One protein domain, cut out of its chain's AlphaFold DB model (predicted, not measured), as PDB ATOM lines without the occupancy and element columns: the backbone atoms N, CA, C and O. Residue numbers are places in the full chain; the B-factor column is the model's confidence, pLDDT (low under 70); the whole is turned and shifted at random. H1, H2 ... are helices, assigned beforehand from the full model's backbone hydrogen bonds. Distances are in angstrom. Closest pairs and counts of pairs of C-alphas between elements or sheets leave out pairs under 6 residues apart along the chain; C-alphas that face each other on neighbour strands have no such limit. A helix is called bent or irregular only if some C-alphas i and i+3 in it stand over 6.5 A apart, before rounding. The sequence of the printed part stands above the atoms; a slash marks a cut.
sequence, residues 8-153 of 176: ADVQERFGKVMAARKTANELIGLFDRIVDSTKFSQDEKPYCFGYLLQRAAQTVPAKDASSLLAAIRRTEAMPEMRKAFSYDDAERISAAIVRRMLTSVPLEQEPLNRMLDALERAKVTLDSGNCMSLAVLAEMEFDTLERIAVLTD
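This is residues 8 to 153 of the 176 residues of the protein "Tol-pal system protein" of Novimethylophilus kurashikiensis (UniProt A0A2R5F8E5). This is an elongated body of helices in which H4 and H7 pack together in the middle, H1, H2 and H3 make one end, and the hairpin of H9 and H10 makes the other. H5 packs on H2 and on one end of H7, the short H6 packs on H4, and H8 folds back from H7 toward H5. The 146 printed residues hold ten named helices, H1 to H10 in order, and no named strand, and the class is all helix. The whole is compact, with a radius of gyration of the C-alphas of 15.1 A, and spans 47 by 29 by 23 A.

H1, residues 8 to 19, is 16.1 A long and begins at C-alpha 8 (-41.200, 48.129, 26.288). H2 is residues 24 to 28 and H3 residues 30 to 36. H4, residues 45 to 59, is 20.7 A long. H5, residues 62 to 74, is 19.3 A long and irregular: C-alphas 63 and 66 are 7.5 A apart. H6 is residues 77 to 81. H7, residues 87 to 102, is 22.0 A long and begins at C-alpha 87 (-53.194, 49.854, 41.389). H8, residues 109 to 121, is 18.3 A long. H9, residues 128 to 137, is 14.1 A long. H10, residues 142 to 151, is 14.2 A long and ends at C-alpha 151 (-50.659, 33.919, 66.106).

The hub, H4, touches five helices. With residues 47 to 52 alone it touches H1 at a steep tilt of 43 degrees, the closest C-alphas, of Phe 14 and Cys 48, being 6.5 A apart. H3 and H4 form a helical hairpin, closest at the C-alphas of Ile 34 and Lys 45, 6.6 A. H4 touches H6, with the C-alphas of Pro 46 and Met 81 closest at 4.4 A. H4 and H7 touch, running the same way at a steep tilt of 38 degrees, with the C-alphas of Ala 57 and Ile 97 closest at 5.2 A. H2 touches H5, with the C-alphas of Ile 28 and Leu 68 closest at 5.8 A. H7 and H8 form a helical hairpin, H7 touching with residues 98 to 102 alone; the C-alphas of Leu 102 and Met 115 are closest at 7.0 A. H9 touches H7 about perpendicular, at 79 degrees, with the C-alphas of Ala 95 and Leu 134 closest at 4.5 A. H9 and H10 form a helical hairpin, closest at the C-alphas of Met 132 and Leu 145, 7.5 A. H1 and H10 are apart. Every O i to N i+4 pair is within hydrogen-bond range in H1, H2, H4, H6, H7, H8, H9 and H10, against 2 of 3 in H3 and 7 of 9 in H5.

The two C-alphas farthest apart, of Thr 38 and Val 150, are 47.1 A from each other. The printed part has no cut and no long link. Mean pLDDT of the printed part is 94.6, and no printed residue is under 70.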
ATOM      1  N   ALA A   8     -41.716  49.353  26.901       92.75
ATOM      2  CA  ALA A   8     -41.200  48.129  26.288       92.75
ATOM      3  C   ALA A   8     -39.665  48.143  26.160       92.75
ATOM      4  O   ALA A   8     -39.014  47.144  26.472       92.75
ATOM      5  N   ASP A   9     -39.078  49.282  25.772       95.06
ATOM      6  CA  ASP A   9     -37.616  49.449  25.724       95.06
ATOM      7  C   ASP A   9     -36.994  49.350  27.125       95.06
ATOM      8  O   ASP A   9     -35.992  48.654  27.324       95.06
ATOM      9  N   VAL A  10     -37.618  49.985  28.128       95.69
ATOM     10  CA  VAL A  10     -37.170  49.900  29.529       95.69
ATOM     11  C   VAL A  10     -37.176  48.453  30.005       95.69
ATOM     12  O   VAL A  10     -36.180  47.985  30.565       95.69
ATOM     13  N   GLN A  11     -38.264  47.726  29.745       94.62
ATOM     14  CA  GLN A  11     -38.399  46.322  30.112       94.62
ATOM     15  C   GLN A  11     -37.330  45.454  29.441       94.62
ATOM     16  O   GLN A  11     -36.697  44.639  30.114       94.62
ATOM     17  N   GLU A  12     -37.074  45.637  28.142       96.50
ATOM     18  CA  GLU A  12     -36.057  44.869  27.422       96.50
ATOM     19  C   GLU A  12     -34.649  45.149  27.972       96.50
ATOM     20  O   GLU A  12     -33.886  44.228  28.300       96.50
ATOM     21  N   ARG A  13     -34.291  46.430  28.110       96.94
ATOM     22  CA  ARG A  13     -32.966  46.856  28.577       96.94
ATOM     23  C   ARG A  13     -32.719  46.438  30.017       96.94
ATOM     24  O   ARG A  13     -31.660  45.881  30.320       96.94
ATOM     25  N   PHE A  14     -33.677  46.676  30.908       97.44
ATOM     26  CA  PHE A  14     -33.546  46.287  32.307       97.44
ATOM     27  C   PHE A  14     -33.632  44.764  32.486       97.44
ATOM     28  O   PHE A  14     -32.899  44.195  33.297       97.44
ATOM     29  N   GLY A  15     -34.404  44.072  31.645       96.00
ATOM     30  CA  GLY A  15     -34.417  42.612  31.554       96.00
ATOM     31  C   GLY A  15     -33.026  42.020  31.314       96.00
ATOM     32  O   GLY A  15     -32.626  41.086  32.010       96.00
ATOM     33  N   LYS A  16     -32.225  42.617  30.418       96.19
ATOM     34  CA  LYS A  16     -30.819  42.217  30.192       96.19
ATOM     35  C   LYS A  16     -29.947  42.433  31.436       96.19
ATOM     36  O   LYS A  16     -29.129  41.575  31.772       96.19
ATOM     37  N   VAL A  17     -30.138  43.548  32.151       96.50
ATOM     38  CA  VAL A  17     -29.429  43.848  33.411       96.50
ATOM     39  C   VAL A  17     -29.736  42.794  34.476       96.50
ATOM     40  O   VAL A  17     -28.810  42.316  35.133       96.50
ATOM     41  N   MET A  18     -31.006  42.407  34.623       96.06
ATOM     42  CA  MET A  18     -31.433  41.370  35.565       96.06
ATOM     43  C   MET A  18     -30.930  39.976  35.167       96.06
ATOM     44  O   MET A  18     -30.401  39.260  36.012       96.06
ATOM     45  N   ALA A  19     -31.025  39.593  33.889       94.00
ATOM     46  CA  ALA A  19     -30.592  38.278  33.395       94.00
ATOM     47  C   ALA A  19     -29.083  38.020  33.579       94.00
ATOM     48  O   ALA A  19     -28.626  36.873  33.693       94.00
ATOM     49  N   ALA A  20     -28.299  39.096  33.631       95.00
ATOM     50  CA  ALA A  20     -26.875  39.052  33.912       95.00
ATOM     51  C   ALA A  20     -26.543  38.826  35.403       95.00
ATOM     52  O   ALA A  20     -25.364  38.713  35.727       95.00
ATOM     53  N   ARG A  21     -27.526  38.773  36.315       96.06
ATOM     54  CA  ARG A  21     -27.312  38.458  37.741       96.06
ATOM     55  C   ARG A  21     -27.574  36.982  37.990       96.06
ATOM     56  O   ARG A  21     -28.591  36.449  37.552       96.06
ATOM     57  N   LYS A  22     -26.624  36.310  38.638       91.94
ATOM     58  CA  LYS A  22     -26.639  34.855  38.852       91.94
ATOM     59  C   LYS A  22     -26.903  34.480  40.303       91.94
ATOM     60  O   LYS A  22     -27.246  33.335  40.577       91.94
ATOM     61  N   THR A  23     -26.781  35.435  41.218       94.25
ATOM     62  CA  THR A  23     -26.994  35.223  42.652       94.25
ATOM     63  C   THR A  23     -28.063  36.156  43.217       94.25
ATOM     64  O   THR A  23     -28.331  37.229  42.671       94.25
ATOM     65  N   ALA A  24     -28.650  35.768  44.353       93.62
ATOM     66  CA  ALA A  24     -29.598  36.606  45.085       93.62
ATOM     67  C   ALA A  24     -28.965  37.938  45.516       93.62
ATOM     68  O   ALA A  24     -29.567  38.986  45.322       93.62
ATOM     69  N   ASN A  25     -27.720  37.915  46.003       95.00
ATOM     70  CA  ASN A  25     -27.001  39.123  46.421       95.00
ATOM     71  C   ASN A  25     -26.784  40.108  45.268       95.00
ATOM     72  O   ASN A  25     -26.944  41.313  45.445       95.00
ATOM     73  N   GLU A  26     -26.452  39.614  44.075       96.25
ATOM     74  CA  GLU A  26     -26.326  40.469  42.892       96.25
ATOM     75  C   GLU A  26     -27.658  41.090  42.472       96.25
ATOM     76  O   GLU A  26     -27.666  42.228  42.002       96.25
ATOM     77  N   LEU A  27     -28.763  40.353  42.626       96.44
ATOM     78  CA  LEU A  27     -30.106  40.844  42.330       96.44
ATOM     79  C   LEU A  27     -30.558  41.878  43.372       96.44
ATOM     80  O   LEU A  27     -31.014  42.951  42.997       96.44
ATOM     81  N   ILE A  28     -30.361  41.605  44.664       97.81
ATOM     82  CA  ILE A  28     -30.655  42.538  45.764       97.81
ATOM     83  C   ILE A  28     -29.815  43.815  45.621       97.81
ATOM     84  O   ILE A  28     -30.329  44.919  45.774       97.81
ATOM     85  N   GLY A  29     -28.543  43.696  45.236       97.62
ATOM     86  CA  GLY A  29     -27.680  44.849  44.983       97.62
ATOM     87  C   GLY A  29     -28.120  45.724  43.801       97.62
ATOM     88  O   GLY A  29     -27.595  46.823  43.640       97.62
ATOM     89  N   LEU A  30     -29.065  45.279  42.959       97.94
ATOM     90  CA  LEU A  30     -29.616  46.137  41.908       97.94
ATOM     91  C   LEU A  30     -30.494  47.260  42.461       97.94
ATOM     92  O   LEU A  30     -30.557  48.292  41.805       97.94
ATOM     93  N   PHE A  31     -31.118  47.106  43.633       98.19
ATOM     94  CA  PHE A  31     -31.958  48.160  44.213       98.19
ATOM     95  C   PHE A  31     -31.164  49.458  44.395       98.19
ATOM     96  O   PHE A  31     -31.565  50.496  43.879       98.19
ATOM     97  N   ASP A  32     -29.988  49.386  45.027       97.44
ATOM     98  CA  ASP A  32     -29.124  50.562  45.204       97.44
ATOM     99  C   ASP A  32     -28.598  51.075  43.853       97.44
ATOM    100  O   ASP A  32     -28.581  52.272  43.582       97.44
ATOM    101  N   ARG A  33     -28.243  50.161  42.940       97.00
ATOM    102  CA  ARG A  33     -27.733  50.545  41.616       97.00
ATOM    103  C   ARG A  33     -28.773  51.248  40.748       97.00
ATOM    104  O   ARG A  33     -28.369  52.020  39.888       97.00
ATOM    105  N   ILE A  34     -30.072  50.982  40.915       97.25
ATOM    106  CA  ILE A  34     -31.130  51.724  40.206       97.25
ATOM    107  C   ILE A  34     -31.117  53.187  40.652       97.25
ATOM    108  O   ILE A  34     -31.163  54.071  39.794       97.25
ATOM    109  N   VAL A  35     -30.998  53.440  41.962       95.19
ATOM    110  CA  VAL A  35     -30.965  54.796  42.535       95.19
ATOM    111  C   VAL A  35     -29.832  55.609  41.909       95.19
ATOM    112  O   VAL A  35     -30.085  56.681  41.353       95.19
ATOM    113  N   ASP A  36     -28.627  55.042  41.870       93.44
ATOM    114  CA  ASP A  36     -27.424  55.719  41.365       93.44
ATOM    115  C   ASP A  36     -27.267  55.661  39.836       93.44
ATOM    116  O   ASP A  36     -26.356  56.263  39.261       93.44
ATOM    117  N   SER A  37     -28.134  54.921  39.139       93.38
ATOM    118  CA  SER A  37     -27.994  54.707  37.702       93.38
ATOM    119  C   SER A  37     -28.188  55.999  36.914       93.38
ATOM    120  O   SER A  37     -29.198  56.692  37.049       93.38
ATOM    121  N   THR A  38     -27.249  56.251  36.001       93.12
ATOM    122  CA  THR A  38     -27.366  57.233  34.911       93.12
ATOM    123  C   THR A  38     -27.844  56.599  33.602       93.12
ATOM    124  O   THR A  38     -28.025  57.291  32.605       93.12
ATOM    125  N   LYS A  39     -28.025  55.270  33.576       93.44
ATOM    126  CA  LYS A  39     -28.470  54.511  32.393       93.44
ATOM    127  C   LYS A  39     -29.987  54.460  32.245       93.44
ATOM    128  O   LYS A  39     -30.455  54.098  31.171       93.44
ATOM    129  N   PHE A  40     -30.711  54.785  33.311       95.06
ATOM    130  CA  PHE A  40     -32.160  54.924  33.334       95.06
ATOM    131  C   PHE A  40     -32.479  56.314  33.880       95.06
ATOM    132  O   PHE A  40     -31.925  56.726  34.903       95.06
ATOM    133  N   SER A  41     -33.322  57.044  33.165       95.12
ATOM    134  CA  SER A  41     -33.835  58.346  33.570       95.12
ATOM    135  C   SER A  41     -34.730  58.230  34.805       95.12
ATOM    136  O   SER A  41     -35.143  57.136  35.192       95.12
ATOM    137  N   GLN A  42     -35.037  59.364  35.437       94.69
ATOM    138  CA  GLN A  42     -35.889  59.378  36.629       94.69
ATOM    139  C   GLN A  42     -37.294  58.833  36.344       94.69
ATOM    140  O   GLN A  42     -37.838  58.128  37.184       94.69
ATOM    141  N   ASP A  43     -37.820  59.054  35.139       95.31
ATOM    142  CA  ASP A  43     -39.142  58.563  34.737       95.31
ATOM    143  C   ASP A  43     -39.138  57.051  34.421       95.31
ATOM    144  O   ASP A  43     -40.168  56.387  34.507       95.31
ATOM    145  N   GLU A  44     -37.974  56.468  34.102       96.62
ATOM    146  CA  GLU A  44     -37.820  55.027  33.838       96.62
ATOM    147  C   GLU A  44     -37.576  54.206  35.119       96.62
ATOM    148  O   GLU A  44     -37.932  53.027  35.182       96.62
ATOM    149  N   LYS A  45     -36.964  54.798  36.156       97.38
ATOM    150  CA  LYS A  45     -36.601  54.096  37.405       97.38
ATOM    151  C   LYS A  45     -37.785  53.421  38.118       97.38
ATOM    152  O   LYS A  45     -37.604  52.273  38.531       97.38
ATOM    153  N   PRO A  46     -38.977  54.039  38.225       98.06
ATOM    154  CA  PRO A  46     -40.180  53.374  38.728       98.06
ATOM    155  C   PRO A  46     -40.472  52.015  38.071       98.06
ATOM    156  O   PRO A  46     -40.725  51.028  38.767       98.06
ATOM    157  N   TYR A  47     -40.347  51.924  36.743       97.81
ATOM    158  CA  TYR A  47     -40.537  50.672  36.002       97.81
ATOM    159  C   TYR A  47     -39.462  49.639  36.354       97.81
ATOM    160  O   TYR A  47     -39.775  48.477  36.622       97.81
ATOM    161  N   CYS A  48     -38.196  50.063  36.435       98.25
ATOM    162  CA  CYS A  48     -37.090  49.197  36.848       98.25
ATOM    163  C   CYS A  48     -37.310  48.607  38.249       98.25
ATOM    164  O   CYS A  48     -37.065  47.416  38.449       98.25
ATOM    165  N   PHE A  49     -37.801  49.399  39.209       98.50
ATOM    166  CA  PHE A  49     -38.139  48.892  40.540       98.50
ATOM    167  C   PHE A  49     -39.257  47.853  40.491       98.50
ATOM    168  O   PHE A  49     -39.107  46.798  41.103       98.50
ATOM    169  N   GLY A  50     -40.331  48.091  39.732       98.06
ATOM    170  CA  GLY A  50     -41.413  47.111  39.591       98.06
ATOM    171  C   GLY A  50     -40.949  45.781  39.006       98.06
ATOM    172  O   GLY A  50     -41.209  44.727  39.590       98.06
ATOM    173  N   TYR A  51     -40.168  45.815  37.925       97.88
ATOM    174  CA  TYR A  51     -39.604  44.596  37.341       97.88
ATOM    175  C   TYR A  51     -38.637  43.880  38.292       97.88
ATOM    176  O   TYR A  51     -38.641  42.648  38.371       97.88
ATOM    177  N   LEU A  52     -37.828  44.633  39.045       98.38
ATOM    178  CA  LEU A  52     -36.910  44.055  40.022       98.38
ATOM    179  C   LEU A  52     -37.655  43.409  41.193       98.38
ATOM    180  O   LEU A  52     -37.291  42.306  41.591       98.38
ATOM    181  N   LEU A  53     -38.699  44.058  41.717       98.31
ATOM    182  CA  LEU A  53     -39.547  43.532  42.791       98.31
ATOM    183  C   LEU A  53     -40.214  42.218  42.373       98.31
ATOM    184  O   LEU A  53     -40.089  41.224  43.089       98.31
ATOM    185  N   GLN A  54     -40.834  42.180  41.187       96.38
ATOM    186  CA  GLN A  54     -41.430  40.962  40.623       96.38
ATOM    187  C   GLN A  54     -40.414  39.824  40.548       96.38
ATOM    188  O   GLN A  54     -40.663  38.711  41.017       96.38
ATOM    189  N   ARG A  55     -39.235  40.109  39.986       96.31
ATOM    190  CA  ARG A  55     -38.188  39.102  39.835       96.31
ATOM    191  C   ARG A  55     -37.661  38.635  41.189       96.31
ATOM    192  O   ARG A  55     -37.514  37.434  41.404       96.31
ATOM    193  N   ALA A  56     -37.399  39.563  42.104       96.69
ATOM    194  CA  ALA A  56     -36.851  39.271  43.420       96.69
ATOM    195  C   ALA A  56     -37.813  38.434  44.272       96.69
ATOM    196  O   ALA A  56     -37.371  37.459  44.878       96.69
ATOM    197  N   ALA A  57     -39.116  38.739  44.246       95.56
ATOM    198  CA  ALA A  57     -40.146  37.939  44.912       95.56
ATOM    199  C   ALA A  57     -40.098  36.462  44.480       95.56
ATOM    200  O   ALA A  57     -40.258  35.554  45.295       95.56
ATOM    201  N   GLN A  58     -39.812  36.204  43.202       92.50
ATOM    202  CA  GLN A  58     -39.764  34.853  42.645       92.50
ATOM    203  C   GLN A  58     -38.447  34.126  42.934       92.50
ATOM    204  O   GLN A  58     -38.469  32.930  43.215       92.50
ATOM    205  N   THR A  59     -37.304  34.814  42.856       93.44
ATOM    206  CA  THR A  59     -35.993  34.141  42.813       93.44
ATOM    207  C   THR A  59     -35.138  34.269  44.064       93.44
ATOM    208  O   THR A  59     -34.196  33.493  44.218       93.44
ATOM    209  N   VAL A  60     -35.393  35.249  44.934       94.69
ATOM    210  CA  VAL A  60     -34.615  35.389  46.172       94.69
ATOM    211  C   VAL A  60     -35.031  34.274  47.142       94.69
ATOM    212  O   VAL A  60     -36.222  34.128  47.425       94.69
ATOM    213  N   PRO A  61     -34.084  33.460  47.645       94.00
ATOM    214  CA  PRO A  61     -34.404  32.378  48.565       94.00
ATOM    215  C   PRO A  61     -34.804  32.931  49.938       94.00
ATOM    216  O   PRO A  61     -34.361  34.006  50.339       94.00
ATOM    217  N   ALA A  62     -35.587  32.157  50.694       91.44
ATOM    218  CA  ALA A  62     -36.109  32.553  52.008       91.44
ATOM    219  C   ALA A  62     -35.029  33.082  52.973       91.44
ATOM    220  O   ALA A  62     -35.231  34.099  53.625       91.44
ATOM    221  N   LYS A  63     -33.845  32.454  52.997       93.00
ATOM    222  CA  LYS A  63     -32.716  32.882  53.844       93.00
ATOM    223  C   LYS A  63     -32.245  34.324  53.595       93.00
ATOM    224  O   LYS A  63     -31.657  34.925  54.486       93.00
ATOM    225  N   ASP A  64     -32.499  34.866  52.403       95.88
ATOM    226  CA  ASP A  64     -32.074  36.205  51.982       95.88
ATOM    227  C   ASP A  64     -33.245  37.217  52.008       95.88
ATOM    228  O   ASP A  64     -33.079  38.375  51.620       95.88
ATOM    229  N   ALA A  65     -34.430  36.811  52.486       94.31
ATOM    230  CA  ALA A  65     -35.642  37.631  52.504       94.31
ATOM    231  C   ALA A  65     -35.476  38.923  53.324       94.31
ATOM    232  O   ALA A  65     -35.833  40.001  52.853       94.31
ATOM    233  N   SER A  66     -34.839  38.848  54.497       93.50
ATOM    234  CA  SER A  66     -34.550  40.029  55.324       93.50
ATOM    235  C   SER A  66     -33.654  41.043  54.605       93.50
ATOM    236  O   SER A  66     -33.879  42.250  54.695       93.50
ATOM    237  N   SER A  67     -32.659  40.565  53.849       96.62
ATOM    238  CA  SER A  67     -31.770  41.418  53.048       96.62
ATOM    239  C   SER A  67     -32.519  42.085  51.896       96.62
ATOM    240  O   SER A  67     -32.316  43.273  51.637       96.62
ATOM    241  N   LEU A  68     -33.420  41.348  51.236       97.81
ATOM    242  CA  LEU A  68     -34.307  41.897  50.212       97.81
ATOM    243  C   LEU A  68     -35.211  42.989  50.796       97.81
ATOM    244  O   LEU A  68     -35.243  44.096  50.267       97.81
ATOM    245  N   LEU A  69     -35.892  42.719  51.911       97.62
ATOM    246  CA  LEU A  69     -36.800  43.682  52.536       97.62
ATOM    247  C   LEU A  69     -36.070  44.951  53.000       97.62
ATOM    248  O   LEU A  69     -36.566  46.064  52.820       97.62
ATOM    249  N   ALA A  70     -34.850  44.805  53.526       97.12
ATOM    250  CA  ALA A  70     -34.004  45.939  53.883       97.12
ATOM    251  C   ALA A  70     -33.625  46.800  52.664       97.12
ATOM    252  O   ALA A  70     -33.598  48.027  52.778       97.12
ATOM    253  N   ALA A  71     -33.349  46.182  51.510       98.19
ATOM    254  CA  ALA A  71     -33.059  46.895  50.266       98.19
ATOM    255  C   ALA A  71     -34.298  47.620  49.717       98.19
ATOM    256  O   ALA A  71     -34.205  48.799  49.370       98.19
ATOM    257  N   ILE A  72     -35.461  46.958  49.725       98.44
ATOM    258  CA  ILE A  72     -36.751  47.546  49.330       98.44
ATOM    259  C   ILE A  72     -37.038  48.799  50.157       98.44
ATOM    260  O   ILE A  72     -37.323  49.856  49.598       98.44
ATOM    261  N   ARG A  73     -36.904  48.698  51.487       97.94
ATOM    262  CA  ARG A  73     -37.128  49.825  52.397       97.94
ATOM    263  C   ARG A  73     -36.148  50.965  52.145       97.94
ATOM    264  O   ARG A  73     -36.564  52.109  52.048       97.94
ATOM    265  N   ARG A  74     -34.847  50.663  52.078       97.75
ATOM    266  CA  ARG A  74     -33.791  51.680  51.942       97.75
ATOM    267  C   ARG A  74     -33.933  52.500  50.660       97.75
ATOM    268  O   ARG A  74     -33.586  53.673  50.665       97.75
ATOM    269  N   THR A  75     -34.399  51.873  49.586       97.69
ATOM    270  CA  THR A  75     -34.496  52.492  48.256       97.69
ATOM    271  C   THR A  75     -35.890  53.008  47.924       97.69
ATOM    272  O   THR A  75     -36.110  53.456  46.806       97.69
ATOM    273  N   GLU A  76     -36.829  52.924  48.874       97.50
ATOM    274  CA  GLU A  76     -38.236  53.293  48.679       97.50
ATOM    275  C   GLU A  76     -38.862  52.646  47.429       97.50
ATOM    276  O   GLU A  76     -39.731  53.218  46.768       97.50
ATOM    277  N   ALA A  77     -38.449  51.415  47.112       98.06
ATOM    278  CA  ALA A  77     -38.807  50.764  45.856       98.06
ATOM    279  C   ALA A  77     -40.323  50.577  45.682       98.06
ATOM    280  O   ALA A  77     -40.822  50.655  44.562       98.06
ATOM    281  N   MET A  78     -41.059  50.345  46.776       98.06
ATOM    282  CA  MET A  78     -42.520  50.204  46.744       98.06
ATOM    283  C   MET A  78     -43.219  51.530  46.385       98.06
ATOM    284  O   MET A  78     -43.980  51.537  45.415       98.06
ATOM    285  N   PRO A  79     -42.979  52.658  47.091       97.69
ATOM    286  CA  PRO A  79     -43.453  53.974  46.662       97.69
ATOM    287  C   PRO A  79     -43.059  54.350  45.233       97.69
ATOM    288  O   PRO A  79     -43.909  54.831  44.491       97.69
ATOM    289  N   GLU A  80     -41.804  54.121  44.835       97.50
ATOM    290  CA  GLU A  80     -41.335  54.456  43.486       97.50
ATOM    291  C   GLU A  80     -42.072  53.657  42.410       97.50
ATOM    292  O   GLU A  80     -42.595  54.240  41.464       97.50
ATOM    293  N   MET A  81     -42.189  52.338  42.577       97.50
ATOM    294  CA  MET A  81     -42.919  51.470  41.651       97.50
ATOM    295  C   MET A  81     -44.379  51.914  41.473       97.50
ATOM    296  O   MET A  81     -44.861  52.004  40.344       97.50
ATOM    297  N   ARG A  82     -45.070  52.294  42.557       97.38
ATOM    298  CA  ARG A  82     -46.475  52.747  42.505       97.38
ATOM    299  C   ARG A  82     -46.699  54.018  41.675       97.38
ATOM    300  O   ARG A  82     -47.838  54.308  41.336       97.38
ATOM    301  N   LYS A  83     -45.649  54.769  41.324       96.31
ATOM    302  CA  LYS A  83     -45.757  55.924  40.413       96.31
ATOM    303  C   LYS A  83     -45.952  55.517  38.949       96.31
ATOM    304  O   LYS A  83     -46.393  56.344  38.158       96.31
ATOM    305  N   ALA A  84     -45.583  54.289  38.586       95.94
ATOM    306  CA  ALA A  84     -45.575  53.811  37.202       95.94
ATOM    307  C   ALA A  84     -46.564  52.678  36.914       95.94
ATOM    308  O   ALA A  84     -46.946  52.490  35.762       95.94
ATOM    309  N   PHE A  85     -46.966  51.916  37.928       95.31
ATOM    310  CA  PHE A  85     -47.879  50.786  37.759       95.31
ATOM    311  C   PHE A  85     -49.309  51.155  38.146       95.31
ATOM    312  O   PHE A  85     -49.539  52.010  39.002       95.31
ATOM    313  N   SER A  86     -50.269  50.473  37.517       95.62
ATOM    314  CA  SER A  86     -51.666  50.509  37.943       95.62
ATOM    315  C   SER A  86     -51.797  50.007  39.386       95.62
ATOM    316  O   SER A  86     -50.914  49.309  39.896       95.62
ATOM    317  N   TYR A  87     -52.906  50.348  40.042       93.19
ATOM    318  CA  TYR A  87     -53.194  49.854  41.389       93.19
ATOM    319  C   TYR A  87     -53.145  48.318  41.444       93.19
ATOM    320  O   TYR A  87     -52.394  47.761  42.241       93.19
ATOM    321  N   ASP A  88     -53.843  47.650  40.523       94.12
ATOM    322  CA  ASP A  88     -53.940  46.188  40.466       94.12
ATOM    323  C   ASP A  88     -52.574  45.520  40.252       94.12
ATOM    324  O   ASP A  88     -52.237  44.531  40.908       94.12
ATOM    325  N   ASP A  89     -51.745  46.063  39.355       95.12
ATOM    326  CA  ASP A  89     -50.406  45.520  39.128       95.12
ATOM    327  C   ASP A  89     -49.505  45.747  40.344       95.12
ATOM    328  O   ASP A  89     -48.756  44.850  40.738       95.12
ATOM    329  N   ALA A  90     -49.594  46.915  40.982       95.62
ATOM    330  CA  ALA A  90     -48.845  47.204  42.195       95.62
ATOM    331  C   ALA A  90     -49.258  46.292  43.362       95.62
ATOM    332  O   ALA A  90     -48.389  45.847  44.121       95.62
ATOM    333  N   GLU A  91     -50.546  45.969  43.506       95.56
ATOM    334  CA  GLU A  91     -51.030  45.011  44.503       95.56
ATOM    335  C   GLU A  91     -50.527  43.598  44.227       95.56
ATOM    336  O   GLU A  91     -50.002  42.967  45.140       95.56
ATOM    337  N   ARG A  92     -50.557  43.123  42.976       97.00
ATOM    338  CA  ARG A  92     -49.992  41.809  42.614       97.00
ATOM    339  C   ARG A  92     -48.503  41.704  42.943       97.00
ATOM    340  O   ARG A  92     -48.040  40.678  43.443       97.00
ATOM    341  N   ILE A  93     -47.741  42.772  42.697       97.69
ATOM    342  CA  ILE A  93     -46.322  42.836  43.077       97.69
ATOM    343  C   ILE A  93     -46.174  42.810  44.602       97.69
ATOM    344  O   ILE A  93     -45.340  42.068  45.126       97.69
ATOM    345  N   SER A  94     -46.990  43.588  45.317       97.75
ATOM    346  CA  SER A  94     -46.987  43.643  46.785       97.75
ATOM    347  C   SER A  94     -47.315  42.274  47.394       97.75
ATOM    348  O   SER A  94     -46.589  41.807  48.267       97.75
ATOM    349  N   ALA A  95     -48.335  41.591  46.871       97.56
ATOM    350  CA  ALA A  95     -48.769  40.253  47.259       97.56
ATOM    351  C   ALA A  95     -47.649  39.215  47.097       97.56
ATOM    352  O   ALA A  95     -47.348  38.458  48.023       97.56
ATOM    353  N   ALA A  96     -46.939  39.239  45.964       97.06
ATOM    354  CA  ALA A  96     -45.799  38.353  45.741       97.06
ATOM    355  C   ALA A  96     -44.675  38.567  46.776       97.06
ATOM    356  O   ALA A  96     -44.059  37.600  47.239       97.06
ATOM    357  N   ILE A  97     -44.414  39.820  47.172       97.94
ATOM    358  CA  ILE A  97     -43.447  40.138  48.231       97.94
ATOM    359  C   ILE A  97     -43.961  39.670  49.596       97.94
ATOM    360  O   ILE A  97     -43.208  39.010  50.309       97.94
ATOM    361  N   VAL A  98     -45.221  39.943  49.945       97.38
ATOM    362  CA  VAL A  98     -45.844  39.492  51.203       97.38
ATOM    363  C   VAL A  98     -45.710  37.983  51.356       97.38
ATOM    364  O   VAL A  98     -45.145  37.519  52.347       97.38
ATOM    365  N   ARG A  99     -46.111  37.208  50.341       96.00
ATOM    366  CA  ARG A  99     -45.967  35.749  50.360       96.00
ATOM    367  C   ARG A  99     -44.522  35.318  50.559       96.00
ATOM    368  O   ARG A  99     -44.249  34.442  51.379       96.00
ATOM    369  N   ARG A 100     -43.572  35.933  49.847       95.62
ATOM    370  CA  ARG A 100     -42.144  35.625  50.020       95.62
ATOM    371  C   ARG A 100     -41.671  35.890  51.450       95.62
ATOM    372  O   ARG A 100     -40.912  35.087  51.984       95.62
ATOM    373  N   MET A 101     -42.098  36.995  52.049       96.56
ATOM    374  CA  MET A 101     -41.685  37.397  53.392       96.56
ATOM    375  C   MET A 101     -42.308  36.513  54.475       96.56
ATOM    376  O   MET A 101     -41.578  35.986  55.313       96.56
ATOM    377  N   LEU A 102     -43.617  36.267  54.422       95.38
ATOM    378  CA  LEU A 102     -44.307  35.431  55.410       95.38
ATOM    379  C   LEU A 102     -43.831  33.974  55.370       95.38
ATOM    380  O   LEU A 102     -43.644  33.361  56.413       95.38
ATOM    381  N   THR A 103     -43.533  33.440  54.183       94.00
ATOM    382  CA  THR A 103     -42.979  32.077  54.037       94.00
ATOM    383  C   THR A 103     -41.498  31.961  54.414       94.00
ATOM    384  O   THR A 103     -40.957  30.855  54.430       94.00
ATOM    385  N   SER A 104     -40.815  33.076  54.697       94.88
ATOM    386  CA  SER A 104     -39.391  33.074  55.057       94.88
ATOM    387  C   SER A 104     -39.118  32.955  56.555       94.88
ATOM    388  O   SER A 104     -37.975  32.707  56.943       94.88
ATOM    389  N   VAL A 105     -40.146  33.125  57.388       94.88
ATOM    390  CA  VAL A 105     -40.036  33.103  58.847       94.88
ATOM    391  C   VAL A 105     -40.753  31.889  59.440       94.88
ATOM    392  O   VAL A 105     -41.697  31.378  58.836       94.88
ATOM    393  N   PRO A 106     -40.325  31.404  60.622       93.94
ATOM    394  CA  PRO A 106     -41.064  30.386  61.358       93.94
ATOM    395  C   PRO A 106     -42.493  30.837  61.667       93.94
ATOM    396  O   PRO A 106     -42.739  32.016  61.929       93.94
ATOM    397  N   LEU A 107     -43.418  29.878  61.689       93.94
ATOM    398  CA  LEU A 107     -44.830  30.092  62.004       93.94
ATOM    399  C   LEU A 107     -45.036  30.210  63.525       93.94
ATOM    400  O   LEU A 107     -45.659  29.368  64.171       93.94
ATOM    401  N   GLU A 108     -44.444  31.260  64.087       93.62
ATOM    402  CA  GLU A 108     -44.413  31.599  65.506       93.62
ATOM    403  C   GLU A 108     -44.741  33.088  65.679       93.62
ATOM    404  O   GLU A 108     -44.411  33.912  64.826       93.62
ATOM    405  N   GLN A 109     -45.365  33.446  66.801       90.62
ATOM    406  CA  GLN A 109     -45.890  34.794  67.043       90.62
ATOM    407  C   GLN A 109     -44.836  35.906  66.896       90.62
ATOM    408  O   GLN A 109     -45.048  36.863  66.153       90.62
ATOM    409  N   GLU A 110     -43.693  35.805  67.583       92.88
ATOM    410  CA  GLU A 110     -42.687  36.878  67.572       92.88
ATOM    411  C   GLU A 110     -42.018  37.060  66.190       92.88
ATOM    412  O   GLU A 110     -41.937  38.202  65.722       92.88
ATOM    413  N   PRO A 111     -41.560  36.003  65.484       93.62
ATOM    414  CA  PRO A 111     -41.074  36.137  64.110       93.62
ATOM    415  C   PRO A 111     -42.098  36.743  63.144       93.62
ATOM    416  O   PRO A 111     -41.723  37.611  62.353       93.62
ATOM    417  N   LEU A 112     -43.367  36.332  63.226       94.75
ATOM    418  CA  LEU A 112     -44.431  36.852  62.365       94.75
ATOM    419  C   LEU A 112     -44.702  38.333  62.633       94.75
ATOM    420  O   LEU A 112     -44.661  39.123  61.695       94.75
ATOM    421  N   ASN A 113     -44.878  38.734  63.895       91.50
ATOM    422  CA  ASN A 113     -45.107  40.139  64.250       91.50
ATOM    423  C   ASN A 113     -43.960  41.041  63.777       91.50
ATOM    424  O   ASN A 113     -44.195  42.079  63.165       91.50
ATOM    425  N   ARG A 114     -42.701  40.609  63.958       92.62
ATOM    426  CA  ARG A 114     -41.545  41.356  63.432       92.62
ATOM    427  C   ARG A 114     -41.559  41.470  61.910       92.62
ATOM    428  O   ARG A 114     -41.106  42.483  61.378       92.62
ATOM    429  N   MET A 115     -42.029  40.440  61.210       95.25
ATOM    430  CA  MET A 115     -42.128  40.467  59.754       95.25
ATOM    431  C   MET A 115     -43.251  41.396  59.275       95.25
ATOM    432  O   MET A 115     -43.026  42.172  58.349       95.25
ATOM    433  N   LEU A 116     -44.418  41.374  59.928       93.62
ATOM    434  CA  LEU A 116     -45.527  42.293  59.649       93.62
ATOM    435  C   LEU A 116     -45.091  43.757  59.820       93.62
ATOM    436  O   LEU A 116     -45.239  44.555  58.893       93.62
ATOM    437  N   ASP A 117     -44.427  44.080  60.933       91.75
ATOM    438  CA  ASP A 117     -43.856  45.412  61.172       91.75
ATOM    439  C   ASP A 117     -42.838  45.808  60.091       91.75
ATOM    440  O   ASP A 117     -42.743  46.967  59.673       91.75
ATOM    441  N   ALA A 118     -42.015  44.855  59.644       94.31
ATOM    442  CA  ALA A 118     -40.997  45.110  58.636       94.31
ATOM    443  C   ALA A 118     -41.611  45.369  57.250       94.31
ATOM    444  O   ALA A 118     -41.123  46.252  56.536       94.31
ATOM    445  N   LEU A 119     -42.677  44.650  56.889       96.88
ATOM    446  CA  LEU A 119     -43.449  44.850  55.660       96.88
ATOM    447  C   LEU A 119     -44.097  46.240  55.621       96.88
ATOM    448  O   LEU A 119     -43.972  46.944  54.612       96.88
ATOM    449  N   GLU A 120     -44.693  46.677  56.731       94.44
ATOM    450  CA  GLU A 120     -45.299  48.007  56.852       94.44
ATOM    451  C   GLU A 120     -44.237  49.119  56.778       94.44
ATOM    452  O   GLU A 120     -44.367  50.097  56.033       94.44
ATOM    453  N   ARG A 121     -43.110  48.955  57.485       94.06
ATOM    454  CA  ARG A 121     -41.988  49.911  57.431       94.06
ATOM    455  C   ARG A 121     -41.352  49.996  56.047       94.06
ATOM    456  O   ARG A 121     -40.860  51.059  55.680       94.06
ATOM    457  N   ALA A 122     -41.342  48.900  55.293       95.88
ATOM    458  CA  ALA A 122     -40.900  48.867  53.901       95.88
ATOM    459  C   ALA A 122     -41.964  49.376  52.914       95.88
ATOM    460  O   ALA A 122     -41.703  49.416  51.711       95.88
ATOM    461  N   LYS A 123     -43.149  49.770  53.406       96.75
ATOM    462  CA  LYS A 123     -44.293  50.233  52.608       96.75
ATOM    463  C   LYS A 123     -44.754  49.202  51.579       96.75
ATOM    464  O   LYS A 123     -45.306  49.568  50.538       96.75
ATOM    465  N   VAL A 124     -44.527  47.919  51.862       95.88
ATOM    466  CA  VAL A 124     -45.101  46.821  51.079       95.88
ATOM    467  C   VAL A 124     -46.598  46.753  51.361       95.88
ATOM    468  O   VAL A 124     -47.384  46.740  50.420       95.88
ATOM    469  N   THR A 125     -46.965  46.828  52.639       93.25
ATOM    470  CA  THR A 125     -48.345  46.839  53.135       93.25
ATOM    471  C   THR A 125     -48.652  48.170  53.828       93.25
ATOM    472  O   THR A 125     -47.734  48.907  54.205       93.25
ATOM    473  N   LEU A 126     -49.939  48.503  53.956       85.81
ATOM    474  CA  LEU A 126     -50.400  49.700  54.675       85.81
ATOM    475  C   LEU A 126     -50.488  49.473  56.185       85.81
ATOM    476  O   LEU A 126     -50.083  50.327  56.964       85.81
ATOM    477  N   ASP A 127     -51.003  48.309  56.550       84.25
ATOM    478  CA  ASP A 127     -51.144  47.787  57.899       84.25
ATOM    479  C   ASP A 127     -51.135  46.252  57.801       84.25
ATOM    480  O   ASP A 127     -50.937  45.678  56.716       84.25
ATOM    481  N   SER A 128     -51.312  45.559  58.922       79.38
ATOM    482  CA  SER A 128     -51.310  44.097  58.907       79.38
ATOM    483  C   SER A 128     -52.635  43.474  58.429       79.38
ATOM    484  O   SER A 128     -52.615  42.333  57.977       79.38
ATOM    485  N   GLY A 129     -53.745  44.220  58.373       82.56
ATOM    486  CA  GLY A 129     -54.988  43.771  57.732       82.56
ATOM    487  C   GLY A 129     -54.832  43.718  56.213       82.56
ATOM    488  O   GLY A 129     -55.078  42.688  55.587       82.56
ATOM    489  N   ASN A 130     -54.279  44.783  55.630       89.38
ATOM    490  CA  ASN A 130     -53.856  44.829  54.236       89.38
ATOM    491  C   ASN A 130     -52.814  43.743  53.915       89.38
ATOM    492  O   ASN A 130     -52.838  43.180  52.822       89.38
ATOM    493  N   CYS A 131     -51.934  43.394  54.862       92.00
ATOM    494  CA  CYS A 131     -51.017  42.266  54.691       92.00
ATOM    495  C   CYS A 131     -51.756  40.936  54.493       92.00
ATOM    496  O   CYS A 131     -51.352  40.152  53.635       92.00
ATOM    497  N   MET A 132     -52.829  40.679  55.247       92.19
ATOM    498  CA  MET A 132     -53.611  39.447  55.099       92.19
ATOM    499  C   MET A 132     -54.352  39.400  53.760       92.19
ATOM    500  O   MET A 132     -54.256  38.392  53.067       92.19
ATOM    501  N   SER A 133     -54.984  40.498  53.331       91.06
ATOM    502  CA  SER A 133     -55.615  40.573  52.002       91.06
ATOM    503  C   SER A 133     -54.609  40.345  50.867       91.06
ATOM    504  O   SER A 133     -54.885  39.630  49.907       91.06
ATOM    505  N   LEU A 134     -53.394  40.889  50.986       93.94
ATOM    506  CA  LEU A 134     -52.323  40.647  50.015       93.94
ATOM    507  C   LEU A 134     -51.799  39.205  50.055       93.94
ATOM    508  O   LEU A 134     -51.377  38.679  49.029       93.94
ATOM    509  N   ALA A 135     -51.820  38.557  51.218       94.12
ATOM    510  CA  ALA A 135     -51.454  37.152  51.350       94.12
ATOM    511  C   ALA A 135     -52.496  36.227  50.688       94.12
ATOM    512  O   ALA A 135     -52.114  35.253  50.038       94.12
ATOM    513  N   VAL A 136     -53.785  36.579  50.773       92.88
ATOM    514  CA  VAL A 136     -54.875  35.934  50.020       92.88
ATOM    515  C   VAL A 136     -54.694  36.137  48.519       92.88
ATOM    516  O   VAL A 136     -54.688  35.162  47.773       92.88
ATOM    517  N   LEU A 137     -54.452  37.377  48.073       92.94
ATOM    518  CA  LEU A 137     -54.179  37.686  46.665       92.94
ATOM    519  C   LEU A 137     -52.960  36.917  46.121       92.94
ATOM    520  O   LEU A 137     -52.865  36.657  44.925       92.94
ATOM    521  N   ALA A 138     -52.019  36.549  46.991       93.38
ATOM    522  CA  ALA A 138     -50.852  35.746  46.640       93.38
ATOM    523  C   ALA A 138     -51.107  34.227  46.627       93.38
ATOM    524  O   ALA A 138     -50.142  33.466  46.449       93.38
ATOM    525  N   GLU A 139     -52.355  33.799  46.839       94.19
ATOM    526  CA  GLU A 139     -52.794  32.401  46.892       94.19
ATOM    527  C   GLU A 139     -52.031  31.603  47.962       94.19
ATOM    528  O   GLU A 139     -51.477  30.530  47.711       94.19
ATOM    529  N   MET A 140     -51.906  32.168  49.166       93.81
ATOM    530  CA  MET A 140     -51.401  31.414  50.313       93.81
ATOM    531  C   MET A 140     -52.464  30.444  50.837       93.81
ATOM    532  O   MET A 140     -53.642  30.778  50.903       93.81
ATOM    533  N   GLU A 141     -52.022  29.251  51.241       93.00
ATOM    534  CA  GLU A 141     -52.899  28.202  51.771       93.00
ATOM    535  C   GLU A 141     -53.713  28.694  52.972       93.00
ATOM    536  O   GLU A 141     -53.163  29.302  53.900       93.00
ATOM    537  N   PHE A 142     -55.008  28.371  52.981       89.00
ATOM    538  CA  PHE A 142     -55.954  28.836  53.995       89.00
ATOM    539  C   PHE A 142     -55.512  28.486  55.422       89.00
ATOM    540  O   PHE A 142     -55.443  29.372  56.268       89.00
ATOM    541  N   ASP A 143     -55.100  27.238  55.663       90.12
ATOM    542  CA  ASP A 143     -54.622  26.782  56.977       90.12
ATOM    543  C   ASP A 143     -53.403  27.585  57.459       90.12
ATOM    544  O   ASP A 143     -53.222  27.831  58.653       90.12
ATOM    545  N   THR A 144     -52.550  28.027  56.527       92.38
ATOM    546  CA  THR A 144     -51.399  28.874  56.859       92.38
ATOM    547  C   THR A 144     -51.862  30.276  57.239       92.38
ATOM    548  O   THR A 144     -51.381  30.824  58.229       92.38
ATOM    549  N   LEU A 145     -52.800  30.849  56.484       91.88
ATOM    550  CA  LEU A 145     -53.355  32.176  56.754       91.88
ATOM    551  C   LEU A 145     -54.109  32.226  58.084       91.88
ATOM    552  O   LEU A 145     -53.862  33.129  58.879       91.88
ATOM    553  N   GLU A 146     -54.957  31.234  58.361       90.12
ATOM    554  CA  GLU A 146     -55.658  31.098  59.641       90.12
ATOM    555  C   GLU A 146     -54.654  31.009  60.793       90.12
ATOM    556  O   GLU A 146     -54.776  31.705  61.804       90.12
ATOM    557  N   ARG A 147     -53.594  30.211  60.626       91.50
ATOM    558  CA  ARG A 147     -52.566  30.080  61.654       91.50
ATOM    559  C   ARG A 147     -51.800  31.380  61.892       91.50
ATOM    560  O   ARG A 147     -51.513  31.686  63.049       91.50
ATOM    561  N   ILE A 148     -51.475  32.134  60.841       92.44
ATOM    562  CA  ILE A 148     -50.852  33.461  60.968       92.44
ATOM    563  C   ILE A 148     -51.792  34.395  61.728       92.44
ATOM    564  O   ILE A 148     -51.374  34.966  62.730       92.44
ATOM    565  N   ALA A 149     -53.058  34.477  61.317       88.94
ATOM    566  CA  ALA A 149     -54.067  35.333  61.929       88.94
ATOM    567  C   ALA A 149     -54.211  35.081  63.439       88.94
ATOM    568  O   ALA A 149     -54.128  36.015  64.235       88.94
ATOM    569  N   VAL A 150     -54.312  33.809  63.847       89.88
ATOM    570  CA  VAL A 150     -54.375  33.413  65.264       89.88
ATOM    571  C   VAL A 150     -53.110  33.814  66.026       89.88
ATOM    572  O   VAL A 150     -53.192  34.291  67.156       89.88
ATOM    573  N   LEU A 151     -51.927  33.614  65.438       89.75
ATOM    574  CA  LEU A 151     -50.659  33.919  66.106       89.75
ATOM    575  C   LEU A 151     -50.406  35.422  66.243       89.75
ATOM    576  O   LEU A 151     -49.734  35.835  67.188       89.75
ATOM    577  N   THR A 152     -50.915  36.233  65.320       85.75
ATOM    578  CA  THR A 152     -50.700  37.684  65.299       85.75
ATOM    579  C   THR A 152     -51.894  38.469  65.845       85.75
ATOM    580  O   THR A 152     -51.930  39.684  65.680       85.75
ATOM    581  N   ASP A 153     -52.859  37.786  66.478       77.44
ATOM    582  CA  ASP A 153     -54.109  38.353  67.016       77.44
ATOM    583  C   ASP A 153     -54.880  39.202  65.985       77.44
ATOM    584  O   ASP A 153     -55.503  40.218  66.293       77.44
TER     585      ASP A 153